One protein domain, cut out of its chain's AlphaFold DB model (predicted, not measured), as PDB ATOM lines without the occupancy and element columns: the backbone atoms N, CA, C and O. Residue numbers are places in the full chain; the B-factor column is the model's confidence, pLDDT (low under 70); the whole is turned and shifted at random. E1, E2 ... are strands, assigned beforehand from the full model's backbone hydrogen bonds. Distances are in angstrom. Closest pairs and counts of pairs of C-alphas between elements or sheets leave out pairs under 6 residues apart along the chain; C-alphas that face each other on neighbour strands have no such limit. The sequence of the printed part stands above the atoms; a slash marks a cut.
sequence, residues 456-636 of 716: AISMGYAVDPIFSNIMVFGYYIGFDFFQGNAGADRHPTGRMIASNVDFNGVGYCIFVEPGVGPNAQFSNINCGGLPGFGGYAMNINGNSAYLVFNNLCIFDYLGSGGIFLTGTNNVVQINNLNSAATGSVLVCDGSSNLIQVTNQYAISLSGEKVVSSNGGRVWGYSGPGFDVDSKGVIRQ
ATOM      1  N   ALA A 456     -36.865  11.822  22.081       98.25
ATOM      2  CA  ALA A 456     -37.805  10.899  21.460       98.25
ATOM      3  C   ALA A 456     -37.094   9.878  20.556       98.25
ATOM      4  O   ALA A 456     -37.365   8.677  20.639       98.25
ATOM      5  N   ILE A 457     -36.177  10.347  19.706       98.69
ATOM      6  CA  ILE A 457     -35.349   9.521  18.825       98.69
ATOM      7  C   ILE A 457     -33.930  10.094  18.812       98.69
ATOM      8  O   ILE A 457     -33.737  11.246  18.430       98.69
ATOM      9  N   SER A 458     -32.946   9.284  19.186       97.81
ATOM     10  CA  SER A 458     -31.534   9.656  19.258       97.81
ATOM     11  C   SER A 458     -30.728   8.825  18.263       97.81
ATOM     12  O   SER A 458     -30.735   7.595  18.312       97.81
ATOM     13  N   MET A 459     -30.027   9.501  17.362       96.06
ATOM     14  CA  MET A 459     -29.305   8.914  16.240       96.06
ATOM     15  C   MET A 459     -27.806   9.187  16.374       96.06
ATOM     16  O   MET A 459     -27.355  10.330  16.282       96.06
ATOM     17  N   GLY A 460     -27.045   8.115  16.586       94.00
ATOM     18  CA  GLY A 460     -25.586   8.111  16.584       94.00
ATOM     19  C   GLY A 460     -25.038   7.737  15.206       94.00
ATOM     20  O   GLY A 460     -25.458   8.265  14.169       94.00
ATOM     21  N   TYR A 461     -24.095   6.798  15.165       91.69
ATOM     22  CA  TYR A 461     -23.651   6.190  13.915       91.69
ATOM     23  C   TYR A 461     -24.732   5.254  13.365       91.69
ATOM     24  O   TYR A 461     -24.994   4.193  13.925       91.69
ATOM     25  N   ALA A 462     -25.332   5.631  12.241       91.25
ATOM     26  CA  ALA A 462     -26.250   4.784  11.492       91.25
ATOM     27  C   ALA A 462     -26.114   5.086  10.000       91.25
ATOM     28  O   ALA A 462     -26.033   6.259   9.617       91.25
ATOM     29  N   VAL A 463     -26.095   4.056   9.160       88.00
ATOM     30  CA  VAL A 463     -26.009   4.204   7.702       88.00
ATOM     31  C   VAL A 463     -27.361   3.888   7.072       88.00
ATOM     32  O   VAL A 463     -27.993   2.892   7.412       88.00
ATOM     33  N   ASP A 464     -27.805   4.768   6.174       90.06
ATOM     34  CA  ASP A 464     -29.047   4.638   5.405       90.06
ATOM     35  C   ASP A 464     -30.322   4.351   6.238       90.06
ATOM     36  O   ASP A 464     -31.173   3.581   5.786       90.06
ATOM     37  N   PRO A 465     -30.523   4.945   7.439       95.56
ATOM     38  CA  PRO A 465     -31.725   4.659   8.208       95.56
ATOM     39  C   PRO A 465     -32.966   5.303   7.568       95.56
ATOM     40  O   PRO A 465     -32.935   6.450   7.107       95.56
ATOM     41  N   ILE A 466     -34.086   4.581   7.590       97.75
ATOM     42  CA  ILE A 466     -35.368   4.987   7.011       97.75
ATOM     43  C   ILE A 466     -36.416   5.098   8.117       97.75
ATOM     44  O   ILE A 466     -36.696   4.132   8.818       97.75
ATOM     45  N   PHE A 467     -37.043   6.267   8.224       98.56
ATOM     46  CA  PHE A 467     -38.125   6.554   9.157       98.56
ATOM     47  C   PHE A 467     -39.399   6.961   8.405       98.56
ATOM     48  O   PHE A 467     -39.366   7.815   7.511       98.56
ATOM     49  N   SER A 468     -40.543   6.400   8.788       98.38
ATOM     50  CA  SER A 468     -41.847   6.766   8.237       98.38
ATOM     51  C   SER A 468     -42.958   6.765   9.282       98.38
ATOM     52  O   SER A 468     -42.998   5.921  10.172       98.38
ATOM     53  N   ASN A 469     -43.907   7.695   9.129       98.44
ATOM     54  CA  ASN A 469     -45.133   7.764   9.935       98.44
ATOM     55  C   ASN A 469     -44.829   7.891  11.435       98.44
ATOM     56  O   ASN A 469     -45.185   7.033  12.240       98.44
ATOM     57  N   ILE A 470     -44.138   8.966  11.795       98.62
ATOM     58  CA  ILE A 470     -43.658   9.216  13.153       98.62
ATOM     59  C   ILE A 470     -44.584  10.225  13.827       98.62
ATOM     60  O   ILE A 470     -44.835  11.287  13.264       98.62
ATOM     61  N   MET A 471     -45.054   9.913  15.034       97.62
ATOM     62  CA  MET A 471     -45.801  10.841  15.883       97.62
ATOM     63  C   MET A 471     -45.146  10.935  17.259       97.62
ATOM     64  O   MET A 471     -44.951   9.927  17.938       97.62
ATOM     65  N   VAL A 472     -44.820  12.149  17.687       97.69
ATOM     66  CA  VAL A 472     -44.205  12.403  18.994       97.69
ATOM     67  C   VAL A 472     -44.902  13.580  19.657       97.69
ATOM     68  O   VAL A 472     -45.015  14.661  19.076       97.69
ATOM     69  N   PHE A 473     -45.332  13.377  20.901       94.25
ATOM     70  CA  PHE A 473     -46.009  14.388  21.700       94.25
ATOM     71  C   PHE A 473     -45.335  14.620  23.050       94.25
ATOM     72  O   PHE A 473     -45.193  13.686  23.836       94.25
ATOM     73  N   GLY A 474     -45.008  15.877  23.362       92.00
ATOM     74  CA  GLY A 474     -44.602  16.266  24.718       92.00
ATOM     75  C   GLY A 474     -43.170  15.889  25.112       92.00
ATOM     76  O   GLY A 474     -42.940  15.537  26.269       92.00
ATOM     77  N   TYR A 475     -42.216  15.970  24.182       94.75
ATOM     78  CA  TYR A 475     -40.794  15.660  24.409       94.75
ATOM     79  C   TYR A 475     -39.909  16.903  24.295       94.75
ATOM     80  O   TYR A 475     -40.274  17.882  23.646       94.75
ATOM     81  N   TYR A 476     -38.728  16.874  24.907       94.56
ATOM     82  CA  TYR A 476     -37.766  17.964  24.778       94.56
ATOM     83  C   TYR A 476     -37.127  17.984  23.392       94.56
ATOM     84  O   TYR A 476     -37.077  19.039  22.763       94.56
ATOM     85  N   ILE A 477     -36.701  16.821  22.892       95.50
ATOM     86  CA  ILE A 477     -36.103  16.678  21.561       95.50
ATOM     87  C   ILE A 477     -36.847  15.600  20.763       95.50
ATOM     88  O   ILE A 477     -37.121  14.523  21.287       95.50
ATOM     89  N   GLY A 478     -37.168  15.897  19.502       96.56
ATOM     90  CA  GLY A 478     -37.754  14.976  18.529       96.56
ATOM     91  C   GLY A 478     -36.702  14.032  17.949       96.56
ATOM     92  O   GLY A 478     -36.550  12.913  18.429       96.56
ATOM     93  N   PHE A 479     -35.961  14.494  16.940       97.94
ATOM     94  CA  PHE A 479     -34.719  13.862  16.498       97.94
ATOM     95  C   PHE A 479     -33.516  14.555  17.120       97.94
ATOM     96  O   PHE A 479     -33.334  15.764  16.964       97.94
ATOM     97  N   ASP A 480     -32.678  13.761  17.761       97.31
ATOM     98  CA  ASP A 480     -31.394  14.149  18.300       97.31
ATOM     99  C   ASP A 480     -30.266  13.469  17.521       97.31
ATOM    100  O   ASP A 480     -30.240  12.247  17.415       97.31
ATOM    101  N   PHE A 481     -29.332  14.244  16.979       96.88
ATOM    102  CA  PHE A 481     -28.139  13.729  16.312       96.88
ATOM    103  C   PHE A 481     -26.919  13.955  17.191       96.88
ATOM    104  O   PHE A 481     -26.462  15.094  17.332       96.88
ATOM    105  N   PHE A 482     -26.367  12.866  17.718       93.88
ATOM    106  CA  PHE A 482     -25.270  12.888  18.680       93.88
ATOM    107  C   PHE A 482     -24.025  12.166  18.146       93.88
ATOM    108  O   PHE A 482     -24.067  11.427  17.158       93.88
ATOM    109  N   GLN A 483     -22.884  12.390  18.798       89.06
ATOM    110  CA  GLN A 483     -21.666  11.643  18.499       89.06
ATOM    111  C   GLN A 483     -21.719  10.283  19.200       89.06
ATOM    112  O   GLN A 483     -21.478  10.187  20.401       89.06
ATOM    113  N   GLY A 484     -22.020   9.238  18.433       83.44
ATOM    114  CA  GLY A 484     -22.024   7.857  18.911       83.44
ATOM    115  C   GLY A 484     -20.635   7.267  19.166       83.44
ATOM    116  O   GLY A 484     -19.598   7.882  18.888       83.44
ATOM    117  N   ASN A 485     -20.621   6.024  19.644       75.44
ATOM    118  CA  ASN A 485     -19.425   5.298  20.082       75.44
ATOM    119  C   ASN A 485     -18.663   4.580  18.952       75.44
ATOM    120  O   ASN A 485     -17.653   3.928  19.216       75.44
ATOM    121  N   ALA A 486     -19.091   4.699  17.690       65.06
ATOM    122  CA  ALA A 486     -18.564   3.928  16.553       65.06
ATOM    123  C   ALA A 486     -17.108   4.254  16.111       65.06
ATOM    124  O   ALA A 486     -16.685   3.876  15.018       65.06
ATOM    125  N   GLY A 487     -16.303   4.898  16.961       56.53
ATOM    126  CA  GLY A 487     -14.933   5.328  16.670       56.53
ATOM    127  C   GLY A 487     -14.877   6.651  15.897       56.53
ATOM    128  O   GLY A 487     -15.733   6.942  15.068       56.53
ATOM    129  N   ALA A 488     -13.845   7.460  16.162       55.69
ATOM    130  CA  ALA A 488     -13.709   8.832  15.647       55.69
ATOM    131  C   ALA A 488     -13.634   8.946  14.107       55.69
ATOM    132  O   ALA A 488     -13.848  10.027  13.564       55.69
ATOM    133  N   ASP A 489     -13.352   7.841  13.411       55.06
ATOM    134  CA  ASP A 489     -13.171   7.796  11.954       55.06
ATOM    135  C   ASP A 489     -14.475   7.510  11.190       55.06
ATOM    136  O   ASP A 489     -14.491   7.468   9.957       55.06
ATOM    137  N   ARG A 490     -15.575   7.261  11.908       66.69
ATOM    138  CA  ARG A 490     -16.854   6.882  11.313       66.69
ATOM    139  C   ARG A 490     -17.817   8.067  11.324       66.69
ATOM    140  O   ARG A 490     -18.075   8.667  12.363       66.69
ATOM    141  N   HIS A 491     -18.330   8.407  10.138       63.44
ATOM    142  CA  HIS A 491     -19.281   9.503   9.935       63.44
ATOM    143  C   HIS A 491     -20.486   9.384  10.879       63.44
ATOM    144  O   HIS A 491     -21.061   8.306  10.927       63.44
ATOM    145  N   PRO A 492     -20.946  10.462  11.536       80.88
ATOM    146  CA  PRO A 492     -22.267  10.499  12.177       80.88
ATOM    147  C   PRO A 492     -23.386  10.065  11.218       80.88
ATOM    148  O   PRO A 492     -23.128   9.897  10.027       80.88
ATOM    149  N   THR A 493     -24.625   9.919  11.708       86.81
ATOM    150  CA  THR A 493     -25.778   9.432  10.918       86.81
ATOM    151  C   THR A 493     -25.725   9.851   9.444       86.81
ATOM    152  O   THR A 493     -25.761  11.040   9.119       86.81
ATOM    153  N   GLY A 494     -25.614   8.875   8.545       88.50
ATOM    154  CA  GLY A 494     -25.349   9.104   7.132       88.50
ATOM    155  C   GLY A 494     -26.517   8.681   6.254       88.50
ATOM    156  O   GLY A 494     -26.962   7.541   6.337       88.50
ATOM    157  N   ARG A 495     -26.950   9.581   5.360       89.81
ATOM    158  CA  ARG A 495     -27.969   9.338   4.320       89.81
ATOM    159  C   ARG A 495     -29.328   8.891   4.882       89.81
ATOM    160  O   ARG A 495     -30.043   8.113   4.260       89.81
ATOM    161  N   MET A 496     -29.702   9.417   6.046       95.69
ATOM    162  CA  MET A 496     -31.010   9.156   6.646       95.69
ATOM    163  C   MET A 496     -32.145   9.696   5.772       95.69
ATOM    164  O   MET A 496     -32.049  10.801   5.237       95.69
ATOM    165  N   ILE A 497     -33.256   8.964   5.701       96.75
ATOM    166  CA  ILE A 497     -34.510   9.433   5.104       96.75
ATOM    167  C   ILE A 497     -35.612   9.350   6.156       96.75
ATOM    168  O   ILE A 497     -35.859   8.290   6.716       96.75
ATOM    169  N   ALA A 498     -36.315  10.451   6.395       98.19
ATOM    170  CA  ALA A 498     -37.476  10.506   7.274       98.19
ATOM    171  C   ALA A 498     -38.681  11.102   6.541       98.19
ATOM    172  O   ALA A 498     -38.565  12.120   5.856       98.19
ATOM    173  N   SER A 499     -39.854  10.488   6.677       98.12
ATOM    174  CA  SER A 499     -41.070  10.956   6.012       98.12
ATOM    175  C   SER A 499     -42.318  10.873   6.885       98.12
ATOM    176  O   SER A 499     -42.453   9.961   7.694       98.12
ATOM    177  N   ASN A 500     -43.247  11.814   6.698       98.12
ATOM    178  CA  ASN A 500     -44.497  11.912   7.462       98.12
ATOM    179  C   ASN A 500     -44.223  11.928   8.972       98.12
ATOM    180  O   ASN A 500     -44.536  10.979   9.692       98.12
ATOM    181  N   VAL A 501     -43.577  13.001   9.420       98.25
ATOM    182  CA  VAL A 501     -43.162  13.188  10.812       98.25
ATOM    183  C   VAL A 501     -43.997  14.300  11.426       98.25
ATOM    184  O   VAL A 501     -44.002  15.417  10.909       98.25
ATOM    185  N   ASP A 502     -44.680  14.006  12.525       96.56
ATOM    186  CA  ASP A 502     -45.479  14.971  13.271       96.56
ATOM    187  C   ASP A 502     -44.953  15.110  14.703       96.56
ATOM    188  O   ASP A 502     -44.984  14.180  15.514       96.56
ATOM    189  N   PHE A 503     -44.417  16.292  14.994       95.06
ATOM    190  CA  PHE A 503     -43.946  16.693  16.309       95.06
ATOM    191  C   PHE A 503     -44.949  17.673  16.906       95.06
ATOM    192  O   PHE A 503     -45.078  18.796  16.422       95.06
ATOM    193  N   ASN A 504     -45.633  17.276  17.978       90.44
ATOM    194  CA  ASN A 504     -46.632  18.103  18.649       90.44
ATOM    195  C   ASN A 504     -46.219  18.405  20.097       90.44
ATOM    196  O   ASN A 504     -46.112  17.516  20.937       90.44
ATOM    197  N   GLY A 505     -45.985  19.675  20.412       89.19
ATOM    198  CA  GLY A 505     -45.485  20.082  21.718       89.19
ATOM    199  C   GLY A 505     -44.107  19.515  22.011       89.19
ATOM    200  O   GLY A 505     -43.895  18.947  23.081       89.19
ATOM    201  N   VAL A 506     -43.201  19.661  21.044       91.50
ATOM    202  CA  VAL A 506     -41.795  19.271  21.161       91.50
ATOM    203  C   VAL A 506     -40.920  20.519  21.257       91.50
ATOM    204  O   VAL A 506     -41.166  21.490  20.544       91.50
ATOM    205  N   GLY A 507     -39.918  20.508  22.139       89.81
ATOM    206  CA  GLY A 507     -39.026  21.655  22.350       89.81
ATOM    207  C   GLY A 507     -38.133  21.946  21.141       89.81
ATOM    208  O   GLY A 507     -38.173  23.041  20.587       89.81
ATOM    209  N   TYR A 508     -37.368  20.943  20.713       92.12
ATOM    210  CA  TYR A 508     -36.585  20.940  19.481       92.12
ATOM    211  C   TYR A 508     -37.040  19.770  18.617       92.12
ATOM    212  O   TYR A 508     -36.757  18.619  18.937       92.12
ATOM    213  N   CYS A 509     -37.721  20.029  17.502       94.12
ATOM    214  CA  CYS A 509     -38.033  18.966  16.547       94.12
ATOM    215  C   CYS A 509     -36.771  18.259  16.061       94.12
ATOM    216  O   CYS A 509     -36.746  17.036  15.976       94.12
ATOM    217  N   ILE A 510     -35.751  19.048  15.715       95.56
ATOM    218  CA  ILE A 510     -34.455  18.572  15.240       95.56
ATOM    219  C   ILE A 510     -33.371  19.255  16.068       95.56
ATOM    220  O   ILE A 510     -33.287  20.487  16.094       95.56
ATOM    221  N   PHE A 511     -32.524  18.456  16.700       95.69
ATOM    222  CA  PHE A 511     -31.343  18.907  17.414       95.69
ATOM    223  C   PHE A 511     -30.107  18.221  16.831       95.69
ATOM    224  O   PHE A 511     -30.073  17.001  16.705       95.69
ATOM    225  N   VAL A 512     -29.097  19.001  16.448       96.25
ATOM    226  CA  VAL A 512     -27.777  18.472  16.080       96.25
ATOM    227  C   VAL A 512     -26.784  18.949  17.120       96.25
ATOM    228  O   VAL A 512     -26.560  20.159  17.253       96.25
ATOM    229  N   GLU A 513     -26.207  18.003  17.857       94.88
ATOM    230  CA  GLU A 513     -25.265  18.302  18.928       94.88
ATOM    231  C   GLU A 513     -23.964  18.934  18.386       94.88
ATOM    232  O   GLU A 513     -23.595  18.733  17.221       94.88
ATOM    233  N   PRO A 514     -23.242  19.721  19.207       92.62
ATOM    234  CA  PRO A 514     -21.975  20.321  18.805       92.62
ATOM    235  C   PRO A 514     -20.971  19.295  18.268       92.62
ATOM    236  O   PRO A 514     -20.730  18.259  18.880       92.62
ATOM    237  N   GLY A 515     -20.344  19.606  17.133       88.69
ATOM    238  CA  GLY A 515     -19.334  18.739  16.514       88.69
ATOM    239  C   GLY A 515     -19.878  17.617  15.624       88.69
ATOM    240  O   GLY A 515     -19.092  17.020  14.892       88.69
ATOM    241  N   VAL A 516     -21.191  17.373  15.616       91.56
ATOM    242  CA  VAL A 516     -21.818  16.286  14.849       91.56
ATOM    243  C   VAL A 516     -22.202  16.760  13.444       91.56
ATOM    244  O   VAL A 516     -22.746  17.845  13.273       91.56
ATOM    245  N   GLY A 517     -21.929  15.952  12.420       92.06
ATOM    246  CA  GLY A 517     -22.232  16.256  11.017       92.06
ATOM    247  C   GLY A 517     -23.126  15.210  10.356       92.06
ATOM    248  O   GLY A 517     -22.624  14.455   9.522       92.06
ATOM    249  N   PRO A 518     -24.420  15.118  10.719       94.19
ATOM    250  CA  PRO A 518     -25.330  14.158  10.108       94.19
ATOM    251  C   PRO A 518     -25.669  14.549   8.664       94.19
ATOM    252  O   PRO A 518     -25.669  15.729   8.304       94.19
ATOM    253  N   ASN A 519     -26.030  13.561   7.850       93.06
ATOM    254  CA  ASN A 519     -26.630  13.750   6.532       93.06
ATOM    255  C   ASN A 519     -28.029  13.123   6.520       93.06
ATOM    256  O   ASN A 519     -28.151  11.904   6.660       93.06
ATOM    257  N   ALA A 520     -29.069  13.946   6.363       95.75
ATOM    258  CA  ALA A 520     -30.452  13.487   6.437       95.75
ATOM    259  C   ALA A 520     -31.394  14.258   5.503       95.75
ATOM    260  O   ALA A 520     -31.265  15.468   5.299       95.75
ATOM    261  N   GLN A 521     -32.393  13.556   4.979       96.94
ATOM    262  CA  GLN A 521     -33.491  14.111   4.206       96.94
ATOM    263  C   GLN A 521     -34.822  13.867   4.917       96.94
ATOM    264  O   GLN A 521     -35.174  12.740   5.243       96.94
ATOM    265  N   PHE A 522     -35.604  14.926   5.074       97.94
ATOM    266  CA  PHE A 522     -36.929  14.922   5.671       97.94
ATOM    267  C   PHE A 522     -37.976  15.287   4.621       97.94
ATOM    268  O   PHE A 522     -37.767  16.206   3.825       97.94
ATOM    269  N   SER A 523     -39.114  14.596   4.616       97.31
ATOM    270  CA  SER A 523     -40.247  14.898   3.736       97.31
ATOM    271  C   SER A 523     -41.575  14.893   4.496       97.31
ATOM    272  O   SER A 523     -41.910  13.896   5.120       97.31
ATOM    273  N   ASN A 524     -42.360  15.968   4.408       96.00
ATOM    274  CA  ASN A 524     -43.605  16.162   5.168       96.00
ATOM    275  C   ASN A 524     -43.354  16.118   6.680       96.00
ATOM    276  O   ASN A 524     -43.690  15.142   7.353       96.00
ATOM    277  N   ILE A 525     -42.728  17.173   7.195       95.38
ATOM    278  CA  ILE A 525     -42.458  17.326   8.624       95.38
ATOM    279  C   ILE A 525     -43.272  18.485   9.194       95.38
ATOM    280  O   ILE A 525     -43.229  19.609   8.687       95.38
ATOM    281  N   ASN A 526     -43.993  18.193  10.269       93.06
ATOM    282  CA  ASN A 526     -44.747  19.152  11.050       93.06
ATOM    283  C   ASN A 526     -44.062  19.360  12.395       93.06
ATOM    284  O   ASN A 526     -43.778  18.412  13.121       93.06
ATOM    285  N   CYS A 527     -43.811  20.623  12.711       91.62
ATOM    286  CA  CYS A 527     -43.222  21.067  13.955       91.62
ATOM    287  C   CYS A 527     -44.184  21.997  14.676       91.62
ATOM    288  O   CYS A 527     -44.254  23.179  14.346       91.62
ATOM    289  N   GLY A 528     -44.892  21.463  15.665       87.06
ATOM    290  CA  GLY A 528     -45.728  22.207  16.594       87.06
ATOM    291  C   GLY A 528     -45.024  22.399  17.934       87.06
ATOM    292  O   GLY A 528     -44.756  21.425  18.641       87.06
ATOM    293  N   GLY A 529     -44.736  23.646  18.295       80.19
ATOM    294  CA  GLY A 529     -44.316  24.012  19.649       80.19
ATOM    295  C   GLY A 529     -45.506  24.111  20.614       80.19
ATOM    296  O   GLY A 529     -46.663  23.994  20.218       80.19
ATOM    297  N   LEU A 530     -45.237  24.353  21.900       69.38
ATOM    298  CA  LEU A 530     -46.242  24.812  22.873       69.38
ATOM    299  C   LEU A 530     -45.724  26.044  23.638       69.38
ATOM    300  O   LEU A 530     -44.511  26.268  23.719       69.38
ATOM    301  N   PRO A 531     -46.616  26.848  24.245       61.66
ATOM    302  CA  PRO A 531     -46.204  27.944  25.116       61.66
ATOM    303  C   PRO A 531     -45.305  27.438  26.258       61.66
ATOM    304  O   PRO A 531     -45.660  26.480  26.940       61.66
ATOM    305  N   GLY A 532     -44.159  28.088  26.481       59.84
ATOM    306  CA  GLY A 532     -43.218  27.751  27.563       59.84
ATOM    307  C   GLY A 532     -41.938  27.035  27.119       59.84
ATOM    308  O   GLY A 532     -40.976  27.013  27.881       59.84
ATOM    309  N   PHE A 533     -41.869  26.538  25.880       66.81
ATOM    310  CA  PHE A 533     -40.613  26.070  25.291       66.81
ATOM    311  C   PHE A 533     -39.765  27.261  24.821       66.81
ATOM    312  O   PHE A 533     -40.067  27.900  23.809       66.81
ATOM    313  N   GLY A 534     -38.698  27.586  25.553       56.62
ATOM    314  CA  GLY A 534     -37.697  28.549  25.088       56.62
ATOM    315  C   GLY A 534     -36.776  27.911  24.045       56.62
ATOM    316  O   GLY A 534     -36.208  26.859  24.319       56.62
ATOM    317  N   GLY A 535     -36.605  28.523  22.869       67.56
ATOM    318  CA  GLY A 535     -35.617  28.056  21.890       67.56
ATOM    319  C   GLY A 535     -35.962  28.303  20.422       67.56
ATOM    320  O   GLY A 535     -36.447  29.366  20.041       67.56
ATOM    321  N   TYR A 536     -35.640  27.316  19.589       82.56
ATOM    322  CA  TYR A 536     -35.888  27.282  18.149       82.56
ATOM    323  C   TYR A 536     -36.506  25.928  17.801       82.56
ATOM    324  O   TYR A 536     -36.120  24.937  18.411       82.56
ATOM    325  N   ALA A 537     -37.393  25.847  16.808       88.12
ATOM    326  CA  ALA A 537     -37.929  24.554  16.360       88.12
ATOM    327  C   ALA A 537     -36.823  23.582  15.916       88.12
ATOM    328  O   ALA A 537     -36.933  22.371  16.103       88.12
ATOM    329  N   MET A 538     -35.744  24.115  15.340       91.25
ATOM    330  CA  MET A 538     -34.545  23.361  14.993       91.25
ATOM    331  C   MET A 538     -33.300  24.076  15.499       91.25
ATOM    332  O   MET A 538     -33.130  25.275  15.260       91.25
ATOM    333  N   ASN A 539     -32.408  23.325  16.138       91.94
ATOM    334  CA  ASN A 539     -31.134  23.834  16.623       91.94
ATOM    335  C   ASN A 539     -29.986  22.972  16.088       91.94
ATOM    336  O   ASN A 539     -29.870  21.793  16.416       91.94
ATOM    337  N   ILE A 540     -29.160  23.558  15.224       93.38
ATOM    338  CA  ILE A 540     -28.132  22.864  14.451       93.38
ATOM    339  C   ILE A 540     -26.770  23.440  14.849       93.38
ATOM    340  O   ILE A 540     -26.239  24.365  14.223       93.38
ATOM    341  N   ASN A 541     -26.212  22.881  15.926       92.75
ATOM    342  CA  ASN A 541     -24.918  23.280  16.495       92.75
ATOM    343  C   ASN A 541     -23.743  22.458  15.938       92.75
ATOM    344  O   ASN A 541     -22.593  22.673  16.320       92.75
ATOM    345  N   GLY A 542     -24.044  21.503  15.059       91.00
ATOM    346  CA  GLY A 542     -23.108  20.549  14.479       91.00
ATOM    347  C   GLY A 542     -22.018  21.145  13.591       91.00
ATOM    348  O   GLY A 542     -21.923  22.356  13.405       91.00
ATOM    349  N   ASN A 543     -21.198  20.278  13.004       90.44
ATOM    350  CA  ASN A 543     -20.190  20.654  12.017       90.44
ATOM    351  C   ASN A 543     -20.364  19.822  10.751       90.44
ATOM    352  O   ASN A 543     -20.368  18.599  10.814       90.44
ATOM    353  N   SER A 544     -20.429  20.470   9.588       90.94
ATOM    354  CA  SER A 544     -20.662  19.802   8.299       90.94
ATOM    355  C   SER A 544     -21.960  18.982   8.245       90.94
ATOM    356  O   SER A 544     -22.043  18.004   7.503       90.94
ATOM    357  N   ALA A 545     -22.980  19.377   9.014       93.75
ATOM    358  CA  ALA A 545     -24.313  18.801   8.908       93.75
ATOM    359  C   ALA A 545     -24.928  19.137   7.542       93.75
ATOM    360  O   ALA A 545     -24.809  20.267   7.067       93.75
ATOM    361  N   TYR A 546     -25.616  18.180   6.923       94.38
ATOM    362  CA  TYR A 546     -26.305  18.353   5.648       94.38
ATOM    363  C   TYR A 546     -27.747  17.866   5.763       94.38
ATOM    364  O   TYR A 546     -28.014  16.665   5.719       94.38
ATOM    365  N   LEU A 547     -28.683  18.802   5.919       96.19
ATOM    366  CA  LEU A 547     -30.095  18.496   6.131       96.19
ATOM    367  C   LEU A 547     -30.943  19.037   4.982       96.19
ATOM    368  O   LEU A 547     -30.845  20.209   4.618       96.19
ATOM    369  N   VAL A 548     -31.805  18.193   4.423       95.81
ATOM    370  CA  VAL A 548     -32.723  18.560   3.337       95.81
ATOM    371  C   VAL A 548     -34.159  18.385   3.804       95.81
ATOM    372  O   VAL A 548     -34.514  17.332   4.314       95.81
ATOM    373  N   PHE A 549     -35.006  19.381   3.576       94.88
ATOM    374  CA  PHE A 549     -36.412  19.375   3.959       94.88
ATOM    375  C   PHE A 549     -37.312  19.592   2.738       94.88
ATOM    376  O   PHE A 549     -37.290  20.645   2.097       94.88
ATOM    377  N   ASN A 550     -38.158  18.611   2.440       92.94
ATOM    378  CA  ASN A 550     -39.265  18.725   1.499       92.94
ATOM    379  C   ASN A 550     -40.561  18.892   2.297       92.94
ATOM    380  O   ASN A 550     -40.929  17.988   3.035       92.94
ATOM    381  N   ASN A 551     -41.282  20.003   2.139       89.50
ATOM    382  CA  ASN A 551     -42.514  20.286   2.896       89.50
ATOM    383  C   ASN A 551     -42.278  20.323   4.418       89.50
ATOM    384  O   ASN A 551     -42.567  19.367   5.136       89.50
ATOM    385  N   LEU A 552     -41.755  21.451   4.895       90.31
ATOM    386  CA  LEU A 552     -41.568  21.744   6.311       90.31
ATOM    387  C   LEU A 552     -42.637  22.729   6.788       90.31
ATOM    388  O   LEU A 552     -42.774  23.817   6.226       90.31
ATOM    389  N   CYS A 553     -43.362  22.351   7.838       88.38
ATOM    390  CA  CYS A 553     -44.296  23.210   8.554       88.38
ATOM    391  C   CYS A 553     -43.779  23.492   9.970       88.38
ATOM    392  O   CYS A 553     -43.461  22.555  10.697       88.38
ATOM    393  N   ILE A 554     -43.712  24.764  10.374       86.94
ATOM    394  CA  ILE A 554     -43.351  25.188  11.737       86.94
ATOM    395  C   ILE A 554     -44.459  26.093  12.286       86.94
ATOM    396  O   ILE A 554     -44.739  27.146  11.715       86.94
ATOM    397  N   PHE A 555     -45.079  25.725  13.401       81.06
ATOM    398  CA  PHE A 555     -46.181  26.469  14.013       81.06
ATOM    399  C   PHE A 555     -46.103  26.434  15.548       81.06
ATOM    400  O   PHE A 555     -45.405  25.612  16.132       81.06
ATOM    401  N   ASP A 556     -46.783  27.375  16.203       74.25
ATOM    402  CA  ASP A 556     -46.953  27.444  17.666       74.25
ATOM    403  C   ASP A 556     -45.671  27.562  18.522       74.25
ATOM    404  O   ASP A 556     -45.696  27.397  19.743       74.25
ATOM    405  N   TYR A 557     -44.548  27.969  17.922       72.62
ATOM    406  CA  TYR A 557     -43.336  28.383  18.645       72.62
ATOM    407  C   TYR A 557     -43.468  29.835  19.128       72.62
ATOM    408  O   TYR A 557     -42.959  30.775  18.513       72.62
ATOM    409  N   LEU A 558     -44.215  30.028  20.219       57.25
ATOM    410  CA  LEU A 558     -44.503  31.346  20.789       57.25
ATOM    411  C   LEU A 558     -43.308  31.892  21.595       57.25
ATOM    412  O   LEU A 558     -43.013  31.392  22.675       57.25
ATOM    413  N   GLY A 559     -42.647  32.941  21.088       56.34
ATOM    414  CA  GLY A 559     -41.471  33.574  21.711       56.34
ATOM    415  C   GLY A 559     -40.121  32.993  21.270       56.34
ATOM    416  O   GLY A 559     -39.080  33.431  21.756       56.34
ATOM    417  N   SER A 560     -40.152  32.045  20.332       64.62
ATOM    418  CA  SER A 560     -39.039  31.200  19.898       64.62
ATOM    419  C   SER A 560     -38.850  31.297  18.375       64.62
ATOM    420  O   SER A 560     -39.777  31.663  17.646       64.62
ATOM    421  N   GLY A 561     -37.638  31.039  17.881       70.38
ATOM    422  CA  GLY A 561     -37.327  31.120  16.450       70.38
ATOM    423  C   GLY A 561     -37.639  29.832  15.674       70.38
ATOM    424  O   GLY A 561     -38.037  28.821  16.244       70.38
ATOM    425  N   GLY A 562     -37.460  29.852  14.354       81.19
ATOM    426  CA  GLY A 562     -37.673  28.669  13.511       81.19
ATOM    427  C   GLY A 562     -36.451  27.749  13.496       81.19
ATOM    428  O   GLY A 562     -36.445  26.700  14.130       81.19
ATOM    429  N   ILE A 563     -35.409  28.150  12.775       86.69
ATOM    430  CA  ILE A 563     -34.185  27.368  12.566       86.69
ATOM    431  C   ILE A 563     -32.987  28.197  13.016       86.69
ATOM    432  O   ILE A 563     -32.823  29.328  12.556       86.69
ATOM    433  N   PHE A 564     -32.137  27.617  13.864       87.75
ATOM    434  CA  PHE A 564     -30.885  28.218  14.315       87.75
ATOM    435  C   PHE A 564     -29.685  27.353  13.940       87.75
ATOM    436  O   PHE A 564     -29.589  26.203  14.357       87.75
ATOM    437  N   LEU A 565     -28.776  27.916  13.146       88.31
ATOM    438  CA  LEU A 565     -27.479  27.341  12.790       88.31
ATOM    439  C   LEU A 565     -26.378  28.162  13.453       88.31
ATOM    440  O   LEU A 565     -26.354  29.375  13.263       88.31
ATOM    441  N   THR A 566     -25.457  27.514  14.167       86.12
ATOM    442  CA  THR A 566     -24.363  28.198  14.895       86.12
ATOM    443  C   THR A 566     -22.987  27.560  14.721       86.12
ATOM    444  O   THR A 566     -21.981  28.240  14.924       86.12
ATOM    445  N   GLY A 567     -22.921  26.271  14.362       86.25
ATOM    446  CA  GLY A 567     -21.662  25.539  14.196       86.25
ATOM    447  C   GLY A 567     -20.904  25.921  12.919       86.25
ATOM    448  O   GLY A 567     -20.956  27.069  12.483       86.25
ATOM    449  N   THR A 568     -20.189  24.991  12.283       86.81
ATOM    450  CA  THR A 568     -19.400  25.314  11.075       86.81
ATOM    451  C   THR A 568     -19.745  24.443   9.877       86.81
ATOM    452  O   THR A 568     -19.991  23.248  10.014       86.81
ATOM    453  N   ASN A 569     -19.714  25.031   8.676       87.94
ATOM    454  CA  ASN A 569     -19.919  24.327   7.403       87.94
ATOM    455  C   ASN A 569     -21.252  23.546   7.296       87.94
ATOM    456  O   ASN A 569     -21.359  22.592   6.528       87.94
ATOM    457  N   ASN A 570     -22.270  23.924   8.068       89.38
ATOM    458  CA  ASN A 570     -23.584  23.293   8.032       89.38
ATOM    459  C   ASN A 570     -24.396  23.791   6.837       89.38
ATOM    460  O   ASN A 570     -24.390  24.981   6.517       89.38
ATOM    461  N   VAL A 571     -25.160  22.894   6.223       89.88
ATOM    462  CA  VAL A 571     -26.051  23.186   5.105       89.88
ATOM    463  C   VAL A 571     -27.455  22.694   5.431       89.88
ATOM    464  O   VAL A 571     -27.670  21.513   5.695       89.88
ATOM    465  N   VAL A 572     -28.424  23.603   5.357       91.38
ATOM    466  CA  VAL A 572     -29.854  23.292   5.415       91.38
ATOM    467  C   VAL A 572     -30.515  23.719   4.117       91.38
ATOM    468  O   VAL A 572     -30.501  24.897   3.769       91.38
ATOM    469  N   GLN A 573     -31.121  22.777   3.405       90.44
ATOM    470  CA  GLN A 573     -31.907  23.043   2.202       90.44
ATOM    471  C   GLN A 573     -33.386  22.806   2.479       90.44
ATOM    472  O   GLN A 573     -33.759  21.776   3.028       90.44
ATOM    473  N   ILE A 574     -34.243  23.739   2.077       88.06
ATOM    474  CA  ILE A 574     -35.683  23.685   2.318       88.06
ATOM    475  C   ILE A 574     -36.400  23.961   1.006       88.06
ATOM    476  O   ILE A 574     -36.351  25.064   0.465       88.06
ATOM    477  N   ASN A 575     -37.094  22.961   0.481       83.06
ATOM    478  CA  ASN A 575     -37.790  23.111  -0.787       83.06
ATOM    479  C   ASN A 575     -39.113  23.852  -0.628       83.06
ATOM    480  O   ASN A 575     -39.354  24.774  -1.392       83.06
ATOM    481  N   ASN A 576     -39.922  23.504   0.377       79.62
ATOM    482  CA  ASN A 576     -41.210  24.145   0.647       79.62
ATOM    483  C   ASN A 576     -41.323  24.432   2.150       79.62
ATOM    484  O   ASN A 576     -41.353  23.488   2.938       79.62
ATOM    485  N   LEU A 577     -41.382  25.711   2.534       82.19
ATOM    486  CA  LEU A 577     -41.521  26.150   3.930       82.19
ATOM    487  C   LEU A 577     -42.877  26.827   4.171       82.19
ATOM    488  O   LEU A 577     -43.233  27.783   3.475       82.19
ATOM    489  N   ASN A 578     -43.584  26.369   5.201       80.25
ATOM    490  CA  ASN A 578     -44.705  27.061   5.828       80.25
ATOM    491  C   ASN A 578     -44.338  27.350   7.289       80.25
ATOM    492  O   ASN A 578     -43.982  26.428   8.019       80.25
ATOM    493  N   SER A 579     -44.367  28.613   7.717       76.31
ATOM    494  CA  SER A 579     -43.989  28.960   9.088       76.31
ATOM    495  C   SER A 579     -44.861  30.063   9.676       76.31
ATOM    496  O   SER A 579     -45.042  31.124   9.076       76.31
ATOM    497  N   ALA A 580     -45.351  29.807  10.887       72.56
ATOM    498  CA  ALA A 580     -46.074  30.744  11.742       72.56
ATOM    499  C   ALA A 580     -45.350  30.981  13.087       72.56
ATOM    500  O   ALA A 580     -45.977  31.388  14.064       72.56
ATOM    501  N   ALA A 581     -44.039  30.711  13.161       67.81
ATOM    502  CA  ALA A 581     -43.229  31.013  14.344       67.81
ATOM    503  C   ALA A 581     -43.211  32.528  14.635       67.81
ATOM    504  O   ALA A 581     -43.190  33.338  13.708       67.81
ATOM    505  N   THR A 582     -43.206  32.918  15.915       64.81
ATOM    506  CA  THR A 582     -43.325  34.337  16.308       64.81
ATOM    507  C   THR A 582     -41.989  35.030  16.604       64.81
ATOM    508  O   THR A 582     -41.968  36.254  16.732       64.81
ATOM    509  N   GLY A 583     -40.879  34.285  16.695       64.62
ATOM    510  CA  GLY A 583     -39.507  34.809  16.776       64.62
ATOM    511  C   GLY A 583     -38.763  34.833  15.430       64.62
ATOM    512  O   GLY A 583     -39.366  34.715  14.362       64.62
ATOM    513  N   SER A 584     -37.429  34.974  15.463       63.44
ATOM    514  CA  SER A 584     -36.588  34.941  14.254       63.44
ATOM    515  C   SER A 584     -36.714  33.595  13.540       63.44
ATOM    516  O   SER A 584     -36.319  32.559  14.070       63.44
ATOM    517  N   VAL A 585     -37.261  33.596  12.326       68.06
ATOM    518  CA  VAL A 585     -37.592  32.352  11.616       68.06
ATOM    519  C   VAL A 585     -36.334  31.625  11.137       68.06
ATOM    520  O   VAL A 585     -36.252  30.413  11.301       68.06
ATOM    521  N   LEU A 586     -35.348  32.339  10.589       75.75
ATOM    522  CA  LEU A 586     -34.084  31.765  10.120       75.75
ATOM    523  C   LEU A 586     -32.905  32.528  10.722       75.75
ATOM    524  O   LEU A 586     -32.735  33.721  10.467       75.75
ATOM    525  N   VAL A 587     -32.068  31.838  11.488       77.62
ATOM    526  CA  VAL A 587     -30.843  32.391  12.064       77.62
ATOM    527  C   VAL A 587     -29.666  31.530  11.617       77.62
ATOM    528  O   VAL A 587     -29.606  30.341  11.914       77.62
ATOM    529  N   CYS A 588     -28.745  32.130  10.866       76.69
ATOM    530  CA  CYS A 588     -27.550  31.483  10.341       76.69
ATOM    531  C   CYS A 588     -26.311  32.237  10.826       76.69
ATOM    532  O   CYS A 588     -25.924  33.266  10.268       76.69
ATOM    533  N   ASP A 589     -25.713  31.718  11.886       73.25
ATOM    534  CA  ASP A 589     -24.487  32.209  12.498       73.25
ATOM    535  C   ASP A 589     -23.355  31.194  12.290       73.25
ATOM    536  O   ASP A 589     -23.620  30.015  12.075       73.25
ATOM    537  N   GLY A 590     -22.101  31.633  12.346       69.00
ATOM    538  CA  GLY A 590     -20.926  30.767  12.197       69.00
ATOM    539  C   GLY A 590     -20.385  30.643  10.764       69.00
ATOM    540  O   GLY A 590     -21.067  30.877   9.761       69.00
ATOM    541  N   SER A 591     -19.101  30.294  10.661       72.62
ATOM    542  CA  SER A 591     -18.354  30.339   9.401       72.62
ATOM    543  C   SER A 591     -18.800  29.261   8.410       72.62
ATOM    544  O   SER A 591     -18.758  28.067   8.719       72.62
ATOM    545  N   SER A 592     -19.116  29.676   7.181       78.81
ATOM    546  CA  SER A 592     -19.490  28.802   6.055       78.81
ATOM    547  C   SER A 592     -20.811  28.045   6.220       78.81
ATOM    548  O   SER A 592     -21.071  27.123   5.450       78.81
ATOM    549  N   ASN A 593     -21.667  28.446   7.161       78.81
ATOM    550  CA  ASN A 593     -23.023  27.911   7.250       78.81
ATOM    551  C   ASN A 593     -23.910  28.445   6.112       78.81
ATOM    552  O   ASN A 593     -23.754  29.584   5.656       78.81
ATOM    553  N   LEU A 594     -24.852  27.622   5.650       74.75
ATOM    554  CA  LEU A 594     -25.786  27.947   4.576       74.75
ATOM    555  C   LEU A 594     -27.198  27.452   4.903       74.75
ATOM    556  O   LEU A 594     -27.405  26.270   5.159       74.75
ATOM    557  N   ILE A 595     -28.179  28.345   4.785       78.88
ATOM    558  CA  ILE A 595     -29.597  27.985   4.685       78.88
ATOM    559  C   ILE A 595     -30.083  28.359   3.284       78.88
ATOM    560  O   ILE A 595     -29.973  29.513   2.877       78.88
ATOM    561  N   GLN A 596     -30.640  27.406   2.546       76.75
ATOM    562  CA  GLN A 596     -31.204  27.613   1.216       76.75
ATOM    563  C   GLN A 596     -32.697  27.287   1.223       76.75
ATOM    564  O   GLN A 596     -33.081  26.195   1.627       76.75
ATOM    565  N   VAL A 597     -33.534  28.203   0.731       71.81
ATOM    566  CA  VAL A 597     -34.985  28.013   0.607       71.81
ATOM    567  C   VAL A 597     -35.428  28.220  -0.846       71.81
ATOM    568  O   VAL A 597     -35.215  29.297  -1.406       71.81
ATOM    569  N   THR A 598     -36.028  27.192  -1.458       67.12
ATOM    570  CA  THR A 598     -36.363  27.176  -2.898       67.12
ATOM    571  C   THR A 598     -37.764  27.713  -3.199       67.12
ATOM    572  O   THR A 598     -37.899  28.530  -4.097       67.12
ATOM    573  N   ASN A 599     -38.800  27.301  -2.457       58.34
ATOM    574  CA  ASN A 599     -40.162  27.835  -2.561       58.34
ATOM    575  C   ASN A 599     -40.687  28.241  -1.175       58.34
ATOM    576  O   ASN A 599     -40.594  27.492  -0.197       58.34
ATOM    577  N   GLN A 600     -41.286  29.428  -1.099       57.59
ATOM    578  CA  GLN A 600     -41.848  30.000   0.128       57.59
ATOM    579  C   GLN A 600     -43.337  30.285  -0.091       57.59
ATOM    580  O   GLN A 600     -43.677  31.109  -0.936       57.59
ATOM    581  N   TYR A 601     -44.221  29.598   0.640       45.97
ATOM    582  CA  TYR A 601     -45.672  29.688   0.413       45.97
ATOM    583  C   TYR A 601     -46.388  30.639   1.381       45.97
ATOM    584  O   TYR A 601     -47.325  31.318   0.969       45.97
ATOM    585  N   ALA A 602     -45.956  30.720   2.646       49.44
ATOM    586  CA  ALA A 602     -46.532  31.626   3.642       49.44
ATOM    587  C   ALA A 602     -45.535  31.913   4.782       49.44
ATOM    588  O   ALA A 602     -45.451  31.218   5.789       49.44
ATOM    589  N   ILE A 603     -44.750  32.958   4.560       50.41
ATOM    590  CA  ILE A 603     -44.097  33.818   5.546       50.41
ATOM    591  C   ILE A 603     -45.067  34.606   6.448       50.41
ATOM    592  O   ILE A 603     -45.354  35.736   6.061       50.41
ATOM    593  N   SER A 604     -45.623  34.135   7.577       45.56
ATOM    594  CA  SER A 604     -46.379  35.066   8.455       45.56
ATOM    595  C   SER A 604     -45.405  35.925   9.260       45.56
ATOM    596  O   SER A 604     -44.978  35.580  10.358       45.56
ATOM    597  N   LEU A 605     -44.982  37.036   8.666       46.19
ATOM    598  CA  LEU A 605     -43.831  37.798   9.107       46.19
ATOM    599  C   LEU A 605     -44.250  38.961  10.083       46.19
ATOM    600  O   LEU A 605     -44.312  40.110   9.657       46.19
ATOM    601  N   SER A 606     -44.262  38.788  11.425       38.16
ATOM    602  CA  SER A 606     -44.030  39.885  12.432       38.16
ATOM    603  C   SER A 606     -42.623  39.849  13.120       38.16
ATOM    604  O   SER A 606     -42.218  38.807  13.608       38.16
ATOM    605  N   GLY A 607     -41.790  40.921  13.067       44.94
ATOM    606  CA  GLY A 607     -40.387  40.960  13.612       44.94
ATOM    607  C   GLY A 607     -39.198  40.939  12.605       44.94
ATOM    608  O   GLY A 607     -39.433  40.922  11.396       44.94
ATOM    609  N   GLU A 608     -37.931  40.963  13.071       48.00
ATOM    610  CA  GLU A 608     -36.712  40.646  12.271       48.00
ATOM    611  C   GLU A 608     -36.594  39.119  12.121       48.00
ATOM    612  O   GLU A 608     -36.650  38.405  13.114       48.00
ATOM    613  N   LYS A 609     -36.514  38.594  10.889       63.47
ATOM    614  CA  LYS A 609     -36.861  37.172  10.623       63.47
ATOM    615  C   LYS A 609     -35.831  36.355   9.886       63.47
ATOM    616  O   LYS A 609     -35.942  35.133   9.852       63.47
ATOM    617  N   VAL A 610     -34.846  37.028   9.315       63.38
ATOM    618  CA  VAL A 610     -33.656  36.405   8.762       63.38
ATOM    619  C   VAL A 610     -32.476  37.131   9.378       63.38
ATOM    620  O   VAL A 610     -32.344  38.341   9.205       63.38
ATOM    621  N   VAL A 611     -31.649  36.398  10.114       57.56
ATOM    622  CA  VAL A 611     -30.434  36.919  10.739       57.56
ATOM    623  C   VAL A 611     -29.261  36.110  10.205       57.56
ATOM    624  O   VAL A 611     -29.238  34.888  10.340       57.56
ATOM    625  N   SER A 612     -28.300  36.783   9.575       56.50
ATOM    626  CA  SER A 612     -27.047  36.178   9.121       56.50
ATOM    627  C   SER A 612     -25.859  36.916   9.723       56.50
ATOM    628  O   SER A 612     -25.770  38.140   9.592       56.50
ATOM    629  N   SER A 613     -24.935  36.187  10.337       50.50
ATOM    630  CA  SER A 613     -23.745  36.747  10.986       50.50
ATOM    631  C   SER A 613     -22.536  35.825  10.831       50.50
ATOM    632  O   SER A 613     -22.662  34.676  10.416       50.50
ATOM    633  N   ASN A 614     -21.338  36.352  11.107       55.59
ATOM    634  CA  ASN A 614     -20.079  35.593  11.197       55.59
ATOM    635  C   ASN A 614     -19.764  34.651  10.011       55.59
ATOM    636  O   ASN A 614     -19.132  33.612  10.183       55.59
ATOM    637  N   GLY A 615     -20.160  35.029   8.791       43.16
ATOM    638  CA  GLY A 615     -19.909  34.249   7.571       43.16
ATOM    639  C   GLY A 615     -21.011  33.251   7.194       43.16
ATOM    640  O   GLY A 615     -20.854  32.555   6.187       43.16
ATOM    641  N   GLY A 616     -22.115  33.203   7.945       41.25
ATOM    642  CA  GLY A 616     -23.335  32.483   7.584       41.25
ATOM    643  C   GLY A 616     -24.085  33.156   6.431       41.25
ATOM    644  O   GLY A 616     -24.038  34.378   6.262       41.25
ATOM    645  N   ARG A 617     -24.769  32.359   5.604       53.34
ATOM    646  CA  ARG A 617     -25.522  32.832   4.429       53.34
ATOM    647  C   ARG A 617     -26.931  32.247   4.405       53.34
ATOM    648  O   ARG A 617     -27.116  31.058   4.642       53.34
ATOM    649  N   VAL A 618     -27.914  33.069   4.042       56.53
ATOM    650  CA  VAL A 618     -29.295  32.633   3.780       56.53
ATOM    651  C   VAL A 618     -29.656  32.978   2.335       56.53
ATOM    652  O   VAL A 618     -29.561  34.137   1.937       56.53
ATOM    653  N   TRP A 619     -30.044  31.982   1.538       52.78
ATOM    654  CA  TRP A 619     -30.480  32.132   0.146       52.78
ATOM    655  C   TRP A 619     -31.977  31.854   0.029       52.78
ATOM    656  O   TRP A 619     -32.437  30.778   0.404       52.78
ATOM    657  N   GLY A 620     -32.734  32.800  -0.526       51.06
ATOM    658  CA  GLY A 620     -34.133  32.604  -0.906       51.06
ATOM    659  C   GLY A 620     -34.300  32.794  -2.410       51.06
ATOM    660  O   GLY A 620     -34.008  33.872  -2.922       51.06
ATOM    661  N   TYR A 621     -34.779  31.772  -3.122       39.28
ATOM    662  CA  TYR A 621     -35.276  31.941  -4.488       39.28
ATOM    663  C   TYR A 621     -36.761  32.296  -4.409       39.28
ATOM    664  O   TYR A 621     -37.624  31.431  -4.338       39.28
ATOM    665  N   SER A 622     -37.092  33.585  -4.373       38.31
ATOM    666  CA  SER A 622     -38.491  34.001  -4.445       38.31
ATOM    667  C   SER A 622     -38.945  34.048  -5.910       38.31
ATOM    668  O   SER A 622     -38.506  34.909  -6.673       38.31
ATOM    669  N   GLY A 623     -39.905  33.197  -6.291       36.12
ATOM    670  CA  GLY A 623     -40.987  33.668  -7.171       36.12
ATOM    671  C   GLY A 623     -41.710  34.853  -6.498       36.12
ATOM    672  O   GLY A 623     -41.508  35.055  -5.303       36.12
ATOM    673  N   PRO A 624     -42.503  35.679  -7.208       32.84
ATOM    674  CA  PRO A 624     -42.954  36.985  -6.714       32.84
ATOM    675  C   PRO A 624     -43.881  36.847  -5.493       32.84
ATOM    676  O   PRO A 624     -45.097  36.766  -5.624       32.84
ATOM    677  N   GLY A 625     -43.292  36.801  -4.300       36.81
ATOM    678  CA  GLY A 625     -43.970  36.874  -3.014       36.81
ATOM    679  C   GLY A 625     -43.988  38.320  -2.533       36.81
ATOM    680  O   GLY A 625     -42.973  39.017  -2.600       36.81
ATOM    681  N   PHE A 626     -45.153  38.771  -2.084       33.59
ATOM    682  CA  PHE A 626     -45.356  40.088  -1.491       33.59
ATOM    683  C   PHE A 626     -45.206  39.983   0.031       33.59
ATOM    684  O   PHE A 626     -45.860  39.150   0.653       33.59
ATOM    685  N   ASP A 627     -44.358  40.820   0.622       37.94
ATOM    686  CA  ASP A 627     -44.230  40.979   2.076       37.94
ATOM    687  C   ASP A 627     -45.105  42.146   2.542       37.94
ATOM    688  O   ASP A 627     -45.108  43.159   1.854       37.94
ATOM    689  N   VAL A 628     -45.810  42.042   3.673       30.25
ATOM    690  CA  VAL A 628     -46.560  43.153   4.292       30.25
ATOM    691  C   VAL A 628     -45.942  43.418   5.657       30.25
ATOM    692  O   VAL A 628     -46.087  42.612   6.575       30.25
ATOM    693  N   ASP A 629     -45.243  44.542   5.806       33.22
ATOM    694  CA  ASP A 629     -44.655  44.885   7.101       33.22
ATOM    695  C   ASP A 629     -45.722  45.287   8.140       33.22
ATOM    696  O   ASP A 629     -46.896  45.505   7.830       33.22
ATOM    697  N   SER A 630     -45.313  45.432   9.406       29.31
ATOM    698  CA  SER A 630     -46.191  45.823  10.523       29.31
ATOM    699  C   SER A 630     -46.788  47.237  10.406       29.31
ATOM    700  O   SER A 630     -47.487  47.688  11.315       29.31
ATOM    701  N   LYS A 631     -46.522  47.943   9.300       30.03
ATOM    702  CA  LYS A 631     -47.093  49.239   8.925       30.03
ATOM    703  C   LYS A 631     -47.906  49.173   7.622       30.03
ATOM    704  O   LYS A 631     -48.365  50.214   7.162       30.03
ATOM    705  N   GLY A 632     -48.113  47.983   7.052       26.97
ATOM    706  CA  GLY A 632     -48.904  47.769   5.839       26.97
ATOM    707  C   GLY A 632     -48.146  47.983   4.525       26.97
ATOM    708  O   GLY A 632     -48.785  48.111   3.483       26.97
ATOM    709  N   VAL A 633     -46.809  48.045   4.534       28.17
ATOM    710  CA  VAL A 633     -46.023  48.291   3.313       28.17
ATOM    711  C   VAL A 633     -45.740  46.986   2.577       28.17
ATOM    712  O   VAL A 633     -45.107  46.089   3.134       28.17
ATOM    713  N   ILE A 634     -46.152  46.929   1.305       33.59
ATOM    714  CA  ILE A 634     -45.897  45.799   0.409       33.59
ATOM    715  C   ILE A 634     -44.473  45.877  -0.171       33.59
ATOM    716  O   ILE A 634     -44.166  46.831  -0.888       33.59
ATOM    717  N   ARG A 635     -43.604  44.886   0.083       35.72
ATOM    718  CA  ARG A 635     -42.267  44.788  -0.549       35.72
ATOM    719  C   ARG A 635     -42.138  43.535  -1.410       35.72
ATOM    720  O   ARG A 635     -42.480  42.438  -0.981       35.72
ATOM    721  N   GLN A 636     -41.614  43.715  -2.622       33.31
ATOM    722  CA  GLN A 636     -41.281  42.647  -3.564       33.31
ATOM    723  C   GLN A 636     -39.767  42.402  -3.529       33.31
ATOM    724  O   GLN A 636     -38.988  43.341  -3.698       33.31
TER     725      GLN A 636
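This is residues 456 to 636 of the 716 residues of an uncharacterized protein of Neorhizobium sp. JUb45 (UniProt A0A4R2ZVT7). The chain is wound in a stack of three-sided turns, a solenoid in which each turn adds one strand to each of two parallel sheets that lie face to face as a sandwich; a small hairpin, E15 and E16, lies beyond the last turn. E1, E3, E5, E7, E9, E11 and E13, in that order, make the one sheet of short strands, and E2, E4, E6, E8, E10, E12 and E14 make the other, where the first six bend sharply and give each turn two of its three sides. The printed part has 181 residues, with no named helix and sixteen named strands, E1 to E16 along the chain; the class is all strand. The whole is compact, with a radius of gyration of the C-alphas of 15.8 A, yet elongated in outline, its C-alphas spanning 55 by 35 by 27 A.

The sheet with the long strands holds E2 (residues 466 to 473), E4 (496 to 504), E6 (519 to 528), E8 (546 to 555), E10 (571 to 579), E12 (594 to 603) and E14 (617 to 620), with E2 and E14 as its edge strands. E6 and E8 are parallel at 5 degrees, with N 522 and O 548 2.7 A apart. E12 and E14 are parallel at 35 degrees, with N 597 and O 619 2.8 A apart. This sheet is twisted, its strands' lines turning by 94 degrees from edge to edge. E2 bends by 68 degrees at residue 469, E8 by 84 degrees at residue 550 and E12 by 95 degrees at residue 600. The other sheet holds E1 (456 to 459), E3 (477 to 481), E5 (508 to 512), E7 (536 to 540), E9 (561 to 565), E11 (586 to 588) and E13 (610 to 612), and turns by 32 degrees. E7 and E9 are parallel at 4 degrees, with N 540 and O 564 2.8 A apart. The two sheets form a sandwich, two sheets face to face, 8.9 A centre to centre where they face each other, their best planes 10 degrees apart. The closest C-alphas of E5 and E6 are those of Cys 509 and Cys 527, 6.2 A apart. E15 (626 to 628) and E16 (634 to 636) form an antiparallel hairpin at 147 degrees, with N 635 and O 627 2.9 A apart. E14 and E16 are apart.

E1 begins at C-alpha 456, at (-37.805, 10.899, 21.460). From first to last C-alpha E6 measures 23.2 A, E8 23.0 A, E4 21.6 A, E2 20.4 A, and E10 and E12 19.3 A each. E8 runs from C-alpha 546 at (-26.305, 18.353, 5.648) to C-alpha 555 at (-46.181, 26.469, 14.013). E16 ends at C-alpha 636, at (-41.281, 42.647, -3.564).

The two C-alphas farthest apart are those of Gly 487 and Gly 632, 55.4 A, and the first and last printed C-alphas are 40.6 A apart. The printed part has no cut. The link from E3 to E4, residues 482 to 495, is long, and its C-alphas lie 16 to 27 A from the mean of the C-alphas; the other links are tight or short. The mean pLDDT of the printed part is 76.8. Confidence is under 70 at 60 residues, among them residues 486 to 491, 530 to 535 and 598 to 636, and E15 and E16 have a mean pLDDT of 34 each.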